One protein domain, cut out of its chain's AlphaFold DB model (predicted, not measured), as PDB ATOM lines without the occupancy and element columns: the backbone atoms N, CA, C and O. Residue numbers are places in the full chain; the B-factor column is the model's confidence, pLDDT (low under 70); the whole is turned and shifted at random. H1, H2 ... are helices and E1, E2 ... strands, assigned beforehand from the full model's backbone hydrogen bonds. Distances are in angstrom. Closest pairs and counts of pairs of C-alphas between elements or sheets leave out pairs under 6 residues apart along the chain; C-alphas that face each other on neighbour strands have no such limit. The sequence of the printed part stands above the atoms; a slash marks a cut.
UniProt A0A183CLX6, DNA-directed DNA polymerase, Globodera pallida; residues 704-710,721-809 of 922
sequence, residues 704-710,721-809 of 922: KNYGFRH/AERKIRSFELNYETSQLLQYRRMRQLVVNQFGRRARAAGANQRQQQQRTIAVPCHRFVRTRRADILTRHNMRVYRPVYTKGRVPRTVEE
ATOM      1  N   LYS A 704     168.241 107.431  97.219       91.25
ATOM      2  CA  LYS A 704     167.674 106.191  97.793       91.25
ATOM      3  C   LYS A 704     166.208 105.934  97.424       91.25
ATOM      4  O   LYS A 704     165.495 105.247  98.158       91.25
ATOM      5  N   ASN A 705     165.746 106.514  96.319       93.38
ATOM      6  CA  ASN A 705     164.394 106.344  95.811       93.38
ATOM      7  C   ASN A 705     164.420 106.192  94.285       93.38
ATOM      8  O   ASN A 705     164.369 107.183  93.559       93.38
ATOM      9  N   TYR A 706     164.548 104.960  93.803       94.50
ATOM     10  CA  TYR A 706     164.742 104.662  92.384       94.50
ATOM     11  C   TYR A 706     164.155 103.302  92.002       94.50
ATOM     12  O   TYR A 706     163.833 102.478  92.861       94.50
ATOM     13  N   GLY A 707     164.031 103.052  90.706       95.62
ATOM     14  CA  GLY A 707     163.662 101.745  90.181       95.62
ATOM     15  C   GLY A 707     164.192 101.535  88.773       95.62
ATOM     16  O   GLY A 707     164.532 102.495  88.082       95.62
ATOM     17  N   PHE A 708     164.238 100.280  88.339       96.56
ATOM     18  CA  PHE A 708     164.663  99.915  86.990       96.56
ATOM     19  C   PHE A 708     163.910  98.694  86.463       96.56
ATOM     20  O   PHE A 708     163.407  97.879  87.241       96.56
ATOM     21  N   ARG A 709     163.838  98.566  85.135       96.56
ATOM     22  CA  ARG A 709     163.309  97.385  84.444       96.56
ATOM     23  C   ARG A 709     164.411  96.620  83.746       96.56
ATOM     24  O   ARG A 709     165.351  97.206  83.207       96.56
ATOM     25  N   HIS A 710     164.268  95.305  83.753       95.56
ATOM     26  CA  HIS A 710     165.272  94.401  83.228       95.56
ATOM     27  C   HIS A 710     164.643  93.151  82.615       95.56
ATOM     28  O   HIS A 710     163.666  92.604  83.129       95.56
ATOM     29  N   ALA A 721     160.655  94.347  87.151       93.62
ATOM     30  CA  ALA A 721     160.868  95.699  87.648       93.62
ATOM     31  C   ALA A 721     161.250  95.708  89.132       93.62
ATOM     32  O   ALA A 721     160.477  95.271  89.994       93.62
ATOM     33  N   GLU A 722     162.391  96.318  89.429       93.62
ATOM     34  CA  GLU A 722     162.921  96.489  90.779       93.62
ATOM     35  C   GLU A 722     162.705  97.920  91.267       93.62
ATOM     36  O   GLU A 722     162.745  98.876  90.489       93.62
ATOM     37  N   ARG A 723     162.437  98.079  92.568       93.12
ATOM     38  CA  ARG A 723     162.198  99.379  93.216       93.12
ATOM     39  C   ARG A 723     162.890  99.422  94.573       93.12
ATOM     40  O   ARG A 723     162.687  98.533  95.397       93.12
ATOM     41  N   LYS A 724     163.629 100.497  94.840       90.62
ATOM     42  CA  LYS A 724     164.149 100.841  96.166       90.62
ATOM     43  C   LYS A 724     163.492 102.133  96.627       90.62
ATOM     44  O   LYS A 724     163.688 103.172  96.007       90.62
ATOM     45  N   ILE A 725     162.710 102.061  97.706       88.88
ATOM     46  CA  ILE A 725     161.913 103.184  98.213       88.88
ATOM     47  C   ILE A 725     162.292 103.458  99.664       88.88
ATOM     48  O   ILE A 725     162.058 102.644 100.556       88.88
ATOM     49  N   ARG A 726     162.864 104.633  99.924       83.50
ATOM     50  CA  ARG A 726     163.162 105.078 101.286       83.50
ATOM     51  C   ARG A 726     161.872 105.384 102.057       83.50
ATOM     52  O   ARG A 726     160.962 106.004 101.521       83.50
ATOM     53  N   SER A 727     161.840 105.023 103.342       80.69
ATOM     54  CA  SER A 727     160.770 105.352 104.311       80.69
ATOM     55  C   SER A 727     159.431 104.620 104.148       80.69
ATOM     56  O   SER A 727     158.543 104.822 104.984       80.69
ATOM     57  N   PHE A 728     159.290 103.757 103.141       82.25
ATOM     58  CA  PHE A 728     158.118 102.907 102.936       82.25
ATOM     59  C   PHE A 728     158.540 101.439 102.957       82.25
ATOM     60  O   PHE A 728     159.524 101.059 102.326       82.25
ATOM     61  N   GLU A 729     157.800 100.613 103.690       78.31
ATOM     62  CA  GLU A 729     157.968  99.165 103.625       78.31
ATOM     63  C   GLU A 729     157.240  98.646 102.380       78.31
ATOM     64  O   GLU A 729     156.037  98.844 102.236       78.31
ATOM     65  N   LEU A 730     157.964  97.988 101.472       78.94
ATOM     66  CA  LEU A 730     157.409  97.378 100.259       78.94
ATOM     67  C   LEU A 730     156.685  96.060 100.584       78.94
ATOM     68  O   LEU A 730     157.084  94.974 100.163       78.94
ATOM     69  N   ASN A 731     155.613  96.158 101.364       83.25
ATOM     70  CA  ASN A 731     154.637  95.082 101.498       83.25
ATOM     71  C   ASN A 731     153.759  94.978 100.239       83.25
ATOM     72  O   ASN A 731     153.880  95.801  99.325       83.25
ATOM     73  N   TYR A 732     152.904  93.953 100.155       83.38
ATOM     74  CA  TYR A 732     152.058  93.738  98.979       83.38
ATOM     75  C   TYR A 732     151.199  94.971  98.651       83.38
ATOM     76  O   TYR A 732     151.291  95.479  97.537       83.38
ATOM     77  N   GLU A 733     150.452  95.511  99.617       84.69
ATOM     78  CA  GLU A 733     149.598  96.695  99.420       84.69
ATOM     79  C   GLU A 733     150.384  97.920  98.916       84.69
ATOM     80  O   GLU A 733     150.051  98.517  97.889       84.69
ATOM     81  N   THR A 734     151.496  98.249  99.574       84.44
ATOM     82  CA  THR A 734     152.371  99.363  99.180       84.44
ATOM     83  C   THR A 734     152.974  99.133  97.796       84.44
ATOM     84  O   THR A 734     153.093 100.074  97.017       84.44
ATOM     85  N   SER A 735     153.313  97.889  97.450       85.38
ATOM     86  CA  SER A 735     153.851  97.531  96.131       85.38
ATOM     87  C   SER A 735     152.814  97.666  95.012       85.38
ATOM     88  O   SER A 735     153.189  97.997  93.886       85.38
ATOM     89  N   GLN A 736     151.525  97.448  95.309       87.56
ATOM     90  CA  GLN A 736     150.421  97.704  94.375       87.56
ATOM     91  C   GLN A 736     150.186  99.205  94.167       87.56
ATOM     92  O   GLN A 736     149.877  99.640  93.060       87.56
ATOM     93  N   LEU A 737     150.377 100.017  95.210       88.44
ATOM     94  CA  LEU A 737     150.254 101.471  95.108       88.44
ATOM     95  C   LEU A 737     151.464 102.112  94.419       88.44
ATOM     96  O   LEU A 737     151.285 103.003  93.589       88.44
ATOM     97  N   LEU A 738     152.674 101.647  94.731       90.44
ATOM     98  CA  LEU A 738     153.961 102.166  94.256       90.44
ATOM     99  C   LEU A 738     154.565 101.257  93.172       90.44
ATOM    100  O   LEU A 738     155.702 100.785  93.257       90.44
ATOM    101  N   GLN A 739     153.786 101.001  92.123       91.62
ATOM    102  CA  GLN A 739     154.263 100.290  90.937       91.62
ATOM    103  C   GLN A 739     155.293 101.122  90.162       91.62
ATOM    104  O   GLN A 739     155.194 102.350  90.103       91.62
ATOM    105  N   TYR A 740     156.229 100.444  89.487       93.06
ATOM    106  CA  TYR A 740     157.302 101.077  88.710       93.06
ATOM    107  C   TYR A 740     156.775 102.159  87.755       93.06
ATOM    108  O   TYR A 740     157.208 103.307  87.820       93.06
ATOM    109  N   ARG A 741     155.786 101.815  86.913       91.44
ATOM    110  CA  ARG A 741     155.214 102.739  85.916       91.44
ATOM    111  C   ARG A 741     154.614 103.980  86.568       91.44
ATOM    112  O   ARG A 741     154.852 105.092  86.108       91.44
ATOM    113  N   ARG A 742     153.885 103.797  87.671       90.69
ATOM    114  CA  ARG A 742     153.248 104.898  88.400       90.69
ATOM    115  C   ARG A 742     154.286 105.814  89.044       90.69
ATOM    116  O   ARG A 742     154.178 107.026  88.920       90.69
ATOM    117  N   MET A 743     155.319 105.255  89.674       92.44
ATOM    118  CA  MET A 743     156.410 106.040  90.261       92.44
ATOM    119  C   MET A 743     157.204 106.812  89.203       92.44
ATOM    120  O   MET A 743     157.459 107.999  89.396       92.44
ATOM    121  N   ARG A 744     157.535 106.176  88.073       91.44
ATOM    122  CA  ARG A 744     158.172 106.840  86.928       91.44
ATOM    123  C   ARG A 744     157.314 108.006  86.427       91.44
ATOM    124  O   ARG A 744     157.833 109.102  86.240       91.44
ATOM    125  N   GLN A 745     156.000 107.805  86.292       88.75
ATOM    126  CA  GLN A 745     155.078 108.870  85.893       88.75
ATOM    127  C   GLN A 745     155.041 110.021  86.904       88.75
ATOM    128  O   GLN A 745     154.989 111.177  86.503       88.75
ATOM    129  N   LEU A 746     155.117 109.744  88.209       90.00
ATOM    130  CA  LEU A 746     155.199 110.803  89.218       90.00
ATOM    131  C   LEU A 746     156.449 111.670  89.045       90.00
ATOM    132  O   LEU A 746     156.360 112.883  89.204       90.00
ATOM    133  N   VAL A 747     157.599 111.075  88.705       89.88
ATOM    134  CA  VAL A 747     158.835 111.828  88.418       89.88
ATOM    135  C   VAL A 747     158.621 112.763  87.227       89.88
ATOM    136  O   VAL A 747     158.947 113.945  87.321       89.88
ATOM    137  N   VAL A 748     157.994 112.274  86.151       86.94
ATOM    138  CA  VAL A 748     157.622 113.091  84.981       86.94
ATOM    139  C   VAL A 748     156.657 114.215  85.378       86.94
ATOM    140  O   VAL A 748     156.890 115.377  85.051       86.94
ATOM    141  N   ASN A 749     155.603 113.899  86.133       85.12
ATOM    142  CA  ASN A 749     154.585 114.861  86.561       85.12
ATOM    143  C   ASN A 749     155.134 115.933  87.512       85.12
ATOM    144  O   ASN A 749     154.585 117.032  87.570       85.12
ATOM    145  N   GLN A 750     156.175 115.607  88.282       84.81
ATOM    146  CA  GLN A 750     156.793 116.510  89.247       84.81
ATOM    147  C   GLN A 750     157.881 117.385  88.611       84.81
ATOM    148  O   GLN A 750     157.984 118.562  88.953       84.81
ATOM    149  N   PHE A 751     158.696 116.826  87.711       84.38
ATOM    150  CA  PHE A 751     159.922 117.471  87.226       84.38
ATOM    151  C   PHE A 751     159.952 117.750  85.709       84.38
ATOM    152  O   PHE A 751     160.888 118.395  85.246       84.38
ATOM    153  N   GLY A 752     158.957 117.309  84.930       74.88
ATOM    154  CA  GLY A 752     158.870 117.548  83.481       74.88
ATOM    155  C   GLY A 752     158.416 118.967  83.089       74.88
ATOM    156  O   GLY A 752     157.859 119.705  83.903       74.88
ATOM    157  N   ARG A 753     158.597 119.356  81.811       61.28
ATOM    158  CA  ARG A 753     158.345 120.734  81.306       61.28
ATOM    159  C   ARG A 753     156.951 121.286  81.639       61.28
ATOM    160  O   ARG A 753     156.836 122.419  82.099       61.28
ATOM    161  N   ARG A 754     155.892 120.487  81.446       53.62
ATOM    162  CA  ARG A 754     154.493 120.898  81.703       53.62
ATOM    163  C   ARG A 754     154.209 121.186  83.182       53.62
ATOM    164  O   ARG A 754     153.301 121.952  83.483       53.62
ATOM    165  N   ALA A 755     154.993 120.616  84.098       53.78
ATOM    166  CA  ALA A 755     154.801 120.782  85.533       53.78
ATOM    167  C   ALA A 755     155.228 122.163  86.056       53.78
ATOM    168  O   ALA A 755     154.702 122.595  87.083       53.78
ATOM    169  N   ARG A 756     156.158 122.836  85.355       53.47
ATOM    170  CA  ARG A 756     156.686 124.170  85.702       53.47
ATOM    171  C   ARG A 756     155.885 125.332  85.102       53.47
ATOM    172  O   ARG A 756     155.994 126.438  85.607       53.47
ATOM    173  N   ALA A 757     155.101 125.089  84.046       49.62
ATOM    174  CA  ALA A 757     154.333 126.121  83.337       49.62
ATOM    175  C   ALA A 757     152.891 126.304  83.855       49.62
ATOM    176  O   ALA A 757     152.256 127.305  83.544       49.62
ATOM    177  N   ALA A 758     152.359 125.349  84.623       47.97
ATOM    178  CA  ALA A 758     150.993 125.401  85.137       47.97
ATOM    179  C   ALA A 758     150.986 125.779  86.626       47.97
ATOM    180  O   ALA A 758     151.489 125.023  87.460       47.97
ATOM    181  N   GLY A 759     150.386 126.927  86.959       51.28
ATOM    182  CA  GLY A 759     149.956 127.233  88.324       51.28
ATOM    183  C   GLY A 759     149.072 126.099  88.857       51.28
ATOM    184  O   GLY A 759     148.236 125.550  88.136       51.28
ATOM    185  N   ALA A 760     149.325 125.663  90.089       47.22
ATOM    186  CA  ALA A 760     148.804 124.400  90.599       47.22
ATOM    187  C   ALA A 760     147.298 124.462  90.922       47.22
ATOM    188  O   ALA A 760     146.912 124.849  92.020       47.22
ATOM    189  N   ASN A 761     146.438 123.980  90.018       53.97
ATOM    190  CA  ASN A 761     145.054 123.633  90.369       53.97
ATOM    191  C   ASN A 761     145.011 122.322  91.189       53.97
ATOM    192  O   ASN A 761     145.783 121.394  90.932       53.97
ATOM    193  N   GLN A 762     144.057 122.190  92.125       50.00
ATOM    194  CA  GLN A 762     143.907 121.029  93.032       50.00
ATOM    195  C   GLN A 762     143.868 119.657  92.319       50.00
ATOM    196  O   GLN A 762     144.409 118.676  92.832       50.00
ATOM    197  N   ARG A 763     143.310 119.570  91.099       50.34
ATOM    198  CA  ARG A 763     143.303 118.327  90.293       50.34
ATOM    199  C   ARG A 763     144.706 117.867  89.857       50.34
ATOM    200  O   ARG A 763     144.918 116.672  89.677       50.34
ATOM    201  N   GLN A 764     145.676 118.776  89.721       52.94
ATOM    202  CA  GLN A 764     147.060 118.431  89.362       52.94
ATOM    203  C   GLN A 764     147.892 117.971  90.572       52.94
ATOM    204  O   GLN A 764     148.808 117.166  90.406       52.94
ATOM    205  N   GLN A 765     147.560 118.401  91.797       53.00
ATOM    206  CA  GLN A 765     148.236 117.928  93.016       53.00
ATOM    207  C   GLN A 765     147.975 116.436  93.295       53.00
ATOM    208  O   GLN A 765     148.892 115.720  93.705       53.00
ATOM    209  N   GLN A 766     146.773 115.933  92.986       55.38
ATOM    210  CA  GLN A 766     146.451 114.500  93.097       55.38
ATOM    211  C   GLN A 766     147.285 113.620  92.149       55.38
ATOM    212  O   GLN A 766     147.539 112.458  92.451       55.38
ATOM    213  N   GLN A 767     147.774 114.167  91.031       65.00
ATOM    214  CA  GLN A 767     148.609 113.437  90.068       65.00
ATOM    215  C   GLN A 767     150.106 113.428  90.420       65.00
ATOM    216  O   GLN A 767     150.891 112.809  89.700       65.00
ATOM    217  N   ARG A 768     150.522 114.113  91.497       74.75
ATOM    218  CA  ARG A 768     151.933 114.239  91.923       74.75
ATOM    219  C   ARG A 768     152.256 113.489  93.214       74.75
ATOM    220  O   ARG A 768     153.421 113.420  93.609       74.75
ATOM    221  N   THR A 769     151.254 112.900  93.863       85.81
ATOM    222  CA  THR A 769     151.427 112.208  95.141       85.81
ATOM    223  C   THR A 769     150.619 110.914  95.212       85.81
ATOM    224  O   THR A 769     149.671 110.716  94.456       85.81
ATOM    225  N   ILE A 770     151.009 110.001  96.104       86.56
ATOM    226  CA  ILE A 770     150.261 108.770  96.402       86.56
ATOM    227  C   ILE A 770     150.135 108.647  97.915       86.56
ATOM    228  O   ILE A 770     151.145 108.587  98.611       86.56
ATOM    229  N   ALA A 771     148.910 108.583  98.429       87.81
ATOM    230  CA  ALA A 771     148.677 108.228  99.822       87.81
ATOM    231  C   ALA A 771     148.864 106.716 100.004       87.81
ATOM    232  O   ALA A 771     148.255 105.917  99.294       87.81
ATOM    233  N   VAL A 772     149.730 106.336 100.938       86.81
ATOM    234  CA  VAL A 772     150.050 104.950 101.274       86.81
ATOM    235  C   VAL A 772     149.610 104.701 102.718       86.81
ATOM    236  O   VAL A 772     150.127 105.364 103.631       86.81
ATOM    237  N   PRO A 773     148.671 103.770 102.950       83.69
ATOM    238  CA  PRO A 773     148.302 103.333 104.290       83.69
ATOM    239  C   PRO A 773     149.519 102.812 105.057       83.69
ATOM    240  O   PRO A 773     150.367 102.092 104.530       83.69
ATOM    241  N   CYS A 774     149.643 103.199 106.321       79.69
ATOM    242  CA  CYS A 774     150.687 102.704 107.202       79.69
ATOM    243  C   CYS A 774     150.182 102.608 108.637       79.69
ATOM    244  O   CYS A 774     149.347 103.388 109.087       79.69
ATOM    245  N   HIS A 775     150.742 101.674 109.393       73.50
ATOM    246  CA  HIS A 775     150.454 101.559 110.813       73.50
ATOM    247  C   HIS A 775     151.616 102.132 111.606       73.50
ATOM    248  O   HIS A 775     152.783 101.839 111.330       73.50
ATOM    249  N   ARG A 776     151.301 102.955 112.602       71.25
ATOM    250  CA  ARG A 776     152.285 103.474 113.546       71.25
ATOM    251  C   ARG A 776     151.922 102.983 114.936       71.25
ATOM    252  O   ARG A 776     150.791 103.168 115.375       71.25
ATOM    253  N   PHE A 777     152.894 102.402 115.630       71.75
ATOM    254  CA  PHE A 777     152.785 102.218 117.070       71.75
ATOM    255  C   PHE A 777     152.856 103.594 117.727       71.75
ATOM    256  O   PHE A 777     153.821 104.340 117.535       71.75
ATOM    257  N   VAL A 778     151.802 103.949 118.444       69.31
ATOM    258  CA  VAL A 778     151.688 105.194 119.196       69.31
ATOM    259  C   VAL A 778     151.578 104.824 120.662       69.31
ATOM    260  O   VAL A 778     150.923 103.846 121.010       69.31
ATOM    261  N   ARG A 779     152.242 105.602 121.510       69.56
ATOM    262  CA  ARG A 779     152.110 105.481 122.954       69.56
ATOM    263  C   ARG A 779     151.115 106.531 123.454       69.56
ATOM    264  O   ARG A 779     151.237 107.692 123.066       69.56
ATOM    265  N   THR A 780     150.133 106.130 124.256       71.19
ATOM    266  CA  THR A 780     149.171 107.048 124.889       71.19
ATOM    267  C   THR A 780     149.838 107.825 126.027       71.19
ATOM    268  O   THR A 780     150.935 107.476 126.473       71.19
ATOM    269  N   ARG A 781     149.162 108.859 126.550       63.88
ATOM    270  CA  ARG A 781     149.602 109.557 127.774       63.88
ATOM    271  C   ARG A 781     149.654 108.630 129.001       63.88
ATOM    272  O   ARG A 781     150.392 108.918 129.923       63.88
ATOM    273  N   ARG A 782     148.945 107.497 128.993       64.19
ATOM    274  CA  ARG A 782     149.009 106.464 130.047       64.19
ATOM    275  C   ARG A 782     150.055 105.376 129.772       64.19
ATOM    276  O   ARG A 782     150.102 104.367 130.457       64.19
ATOM    277  N   ALA A 783     150.904 105.591 128.769       63.47
ATOM    278  CA  ALA A 783     151.935 104.674 128.297       63.47
ATOM    279  C   ALA A 783     151.457 103.396 127.570       63.47
ATOM    280  O   ALA A 783     152.315 102.622 127.124       63.47
ATOM    281  N   ASP A 784     150.153 103.238 127.322       67.50
ATOM    282  CA  ASP A 784     149.608 102.147 126.499       67.50
ATOM    283  C   ASP A 784     150.161 102.228 125.076       67.50
ATOM    284  O   ASP A 784     150.285 103.315 124.505       67.50
ATOM    285  N   ILE A 785     150.476 101.086 124.469       66.00
ATOM    286  CA  ILE A 785     150.953 101.031 123.084       66.00
ATOM    287  C   ILE A 785     149.801 100.582 122.192       66.00
ATOM    288  O   ILE A 785     149.337  99.450 122.279       66.00
ATOM    289  N   LEU A 786     149.372 101.462 121.290       73.50
ATOM    290  CA  LEU A 786     148.297 101.199 120.342       73.50
ATOM    291  C   LEU A 786     148.822 101.260 118.909       73.50
ATOM    292  O   LEU A 786     149.680 102.076 118.564       73.50
ATOM    293  N   THR A 787     148.260 100.425 118.043       73.44
ATOM    294  CA  THR A 787     148.500 100.502 116.601       73.44
ATOM    295  C   THR A 787     147.493 101.469 115.991       73.44
ATOM    296  O   THR A 787     146.313 101.147 115.879       73.44
ATOM    297  N   ARG A 788     147.943 102.656 115.572       76.25
ATOM    298  CA  ARG A 788     147.090 103.642 114.896       76.25
ATOM    299  C   ARG A 788     147.232 103.512 113.383       76.25
ATOM    300  O   ARG A 788     148.354 103.490 112.865       76.25
ATOM    301  N   HIS A 789     146.101 103.457 112.682       78.12
ATOM    302  CA  HIS A 789     146.075 103.599 111.229       78.12
ATOM    303  C   HIS A 789     146.453 105.037 110.854       78.12
ATOM    304  O   HIS A 789     145.945 105.998 111.432       78.12
ATOM    305  N   ASN A 790     147.371 105.190 109.911       80.88
ATOM    306  CA  ASN A 790     147.880 106.473 109.454       80.88
ATOM    307  C   ASN A 790     148.083 106.429 107.931       80.88
ATOM    308  O   ASN A 790     148.195 105.356 107.345       80.88
ATOM    309  N   MET A 791     148.165 107.581 107.273       83.94
ATOM    310  CA  MET A 791     148.522 107.661 105.858       83.94
ATOM    311  C   MET A 791     149.823 108.433 105.689       83.94
ATOM    312  O   MET A 791     149.998 109.519 106.236       83.94
ATOM    313  N   ARG A 792     150.747 107.875 104.906       87.44
ATOM    314  CA  ARG A 792     151.959 108.568 104.466       87.44
ATOM    315  C   ARG A 792     151.823 108.942 103.005       87.44
ATOM    316  O   ARG A 792     151.478 108.105 102.182       87.44
ATOM    317  N   VAL A 793     152.141 110.185 102.676       88.12
ATOM    318  CA  VAL A 793     152.108 110.661 101.293       88.12
ATOM    319  C   VAL A 793     153.473 110.440 100.648       88.12
ATOM    320  O   VAL A 793     154.483 110.989 101.086       88.12
ATOM    321  N   TYR A 794     153.507 109.627  99.599       90.75
ATOM    322  CA  TYR A 794     154.650 109.487  98.711       90.75
ATOM    323  C   TYR A 794     154.652 110.624  97.685       90.75
ATOM    324  O   TYR A 794     153.647 110.854  97.010       90.75
ATOM    325  N   ARG A 795     155.795 111.298  97.531       89.69
ATOM    326  CA  ARG A 795     156.051 112.277  96.467       89.69
ATOM    327  C   ARG A 795     157.519 112.204  96.024       89.69
ATOM    328  O   ARG A 795     158.374 111.991  96.887       89.69
ATOM    329  N   PRO A 796     157.841 112.384  94.730       89.25
ATOM    330  CA  PRO A 796     159.225 112.542  94.293       89.25
ATOM    331  C   PRO A 796     159.857 113.791  94.916       89.25
ATOM    332  O   PRO A 796     159.248 114.859  94.931       89.25
ATOM    333  N   VAL A 797     161.076 113.659  95.437       87.31
ATOM    334  CA  VAL A 797     161.811 114.748  96.091       87.31
ATOM    335  C   VAL A 797     163.256 114.702  95.625       87.31
ATOM    336  O   VAL A 797     164.034 113.843  96.040       87.31
ATOM    337  N   TYR A 798     163.620 115.667  94.788       85.44
ATOM    338  CA  TYR A 798     164.982 115.844  94.324       85.44
ATOM    339  C   TYR A 798     165.452 117.247  94.665       85.44
ATOM    340  O   TYR A 798     165.029 118.231  94.069       85.44
ATOM    341  N   THR A 799     166.290 117.313  95.690       74.94
ATOM    342  CA  THR A 799     166.754 118.568  96.281       74.94
ATOM    343  C   THR A 799     168.285 118.649  96.302       74.94
ATOM    344  O   THR A 799     168.861 119.555  96.901       74.94
ATOM    345  N   LYS A 800     168.959 117.689  95.657       75.00
ATOM    346  CA  LYS A 800     170.417 117.608  95.556       75.00
ATOM    347  C   LYS A 800     170.843 117.830  94.112       75.00
ATOM    348  O   LYS A 800     170.822 116.884  93.349       75.00
ATOM    349  N   GLY A 801     171.230 119.047  93.741       75.50
ATOM    350  CA  GLY A 801     171.699 119.354  92.383       75.50
ATOM    351  C   GLY A 801     170.608 119.857  91.433       75.50
ATOM    352  O   GLY A 801     169.513 120.250  91.848       75.50
ATOM    353  N   ARG A 802     170.938 119.907  90.138       76.00
ATOM    354  CA  ARG A 802     170.025 120.386  89.093       76.00
ATOM    355  C   ARG A 802     169.211 119.247  88.512       76.00
ATOM    356  O   ARG A 802     169.762 118.188  88.230       76.00
ATOM    357  N   VAL A 803     167.919 119.482  88.298       73.75
ATOM    358  CA  VAL A 803     167.056 118.572  87.539       73.75
ATOM    359  C   VAL A 803     167.631 118.451  86.118       73.75
ATOM    360  O   VAL A 803     167.701 119.467  85.421       73.75
ATOM    361  N   PRO A 804     168.064 117.253  85.683       64.75
ATOM    362  CA  PRO A 804     168.640 117.064  84.356       64.75
ATOM    363  C   PRO A 804     167.633 117.402  83.250       64.75
ATOM    364  O   PRO A 804     166.463 117.020  83.334       64.75
ATOM    365  N   ARG A 805     168.097 118.051  82.170       55.34
ATOM    366  CA  ARG A 805     167.265 118.392  80.997       55.34
ATOM    367  C   ARG A 805     166.655 117.171  80.304       55.34
ATOM    368  O   ARG A 805     165.659 117.302  79.612       55.34
ATOM    369  N   THR A 806     167.182 115.966  80.511       51.25
ATOM    370  CA  THR A 806     166.637 114.733  79.914       51.25
ATOM    371  C   THR A 806     165.224 114.394  80.394       51.25
ATOM    372  O   THR A 806     164.451 113.798  79.648       51.25
ATOM    373  N   VAL A 807     164.834 114.845  81.594       56.78
ATOM    374  CA  VAL A 807     163.435 114.786  82.066       56.78
ATOM    375  C   VAL A 807     162.520 115.669  81.206       56.78
ATOM    376  O   VAL A 807     161.310 115.467  81.142       56.78
ATOM    377  N   GLU A 808     163.104 116.654  80.528       49.09
ATOM    378  CA  GLU A 808     162.435 117.653  79.709       49.09
ATOM    379  C   GLU A 808     162.323 117.238  78.226       49.09
ATOM    380  O   GLU A 808     161.583 117.895  77.497       49.09
ATOM    381  N   GLU A 809     163.019 116.185  77.772       39.06
ATOM    382  CA  GLU A 809     163.182 115.831  76.344       39.06
ATOM    383  C   GLU A 809     162.682 114.435  75.945       39.06
ATOM    384  O   GLU A 809     162.641 114.138  74.753       39.06
TER     385      GLU A 809
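This is residues 704 to 710 and 721 to 809 of the 922 residues of the protein "DNA-directed DNA polymerase" of Globodera pallida (UniProt A0A183CLX6). A long two-stranded hairpin, E3 and E4, reaches out as an arm from a loose group of helices, and a second, shorter two-stranded sheet, E1 and E2, sits at one end of the longest helix, H2. H1 packs on E3 of the arm, H3 and H5 gather near the other end of H2, and residues 756 to 763 stick out. The printed part has 96 residues, in the order E1 E2 H1 H2 H3 H4 E3 E4 H5; both sheets are antiparallel and the class is mixed, helices and strands. The whole is loose, with a radius of gyration of the C-alphas of 16.5 A, and spans 55 by 36 by 25 A, only just elongated.

Look first at E3, residues 770 to 779, and E4, residues 785 to 794, a hairpin of antiparallel strands at 156 degrees. Find N 772 and O 792 at 2.8 A and N 786 and O 778 at 2.9 A, within hydrogen-bond range. E4 bends by 52 degrees at residue 789. The closest C-alphas of E3 and H1, residues 732 to 737, are those of Val 772 and Thr 734, 6.4 A apart, and the two have 4 pairs of C-alphas within 8 A. H2, residues 740 to 751, is apart from E3 and E4. E1, residues 705 to 710, and E2, residues 721 to 725, are antiparallel at 171 degrees, with N 706 and O 724 at 3.0 A. The closest C-alphas of E2 and H2 are those of Ala 721 and Tyr 740, 6.5 A. With residues 748 to 751 alone, H2 only just touches H5, residues 805 to 808, with 3 pairs of C-alphas within 8 A, the closest Val 748 and Val 807 at 6.7 A. H3, residues 753 to 757, is close but not clearly touching H2, the closest C-alphas being Asn 749 and Ala 755, 6.0 A. H4, residues 762 to 765, is apart from H2. Every O i to N i+4 pair is within hydrogen-bond range in H1 and H2; H3 has 0 of 1, with 1 of 2 O i to N i+3 pairs, and H4 and H5 are too short for an i+4 pair.

Find C-alpha 705 at (164.394, 106.344, 95.811), where E1 begins its 17.4 A; E2 is 13.0 A long. H2 runs 16.7 A from C-alpha 740 at (157.302, 101.077, 88.710). E3 covers 26.8 A and E4 26.1 A. H5 ends at C-alpha 808, (162.435, 117.653, 79.709).

The C-alphas farthest apart are those of Arg 782 and Glu 809, 56.3 A. Residues 711 to 720 are not printed, and C-alphas 710 and 721 are 6.4 A apart across this cut. Of the links printed whole, none is long. The mean pLDDT of the printed part is 76.7; residues 753 to 767, 778 to 779, 781 to 785 and 804 to 809 are under 70.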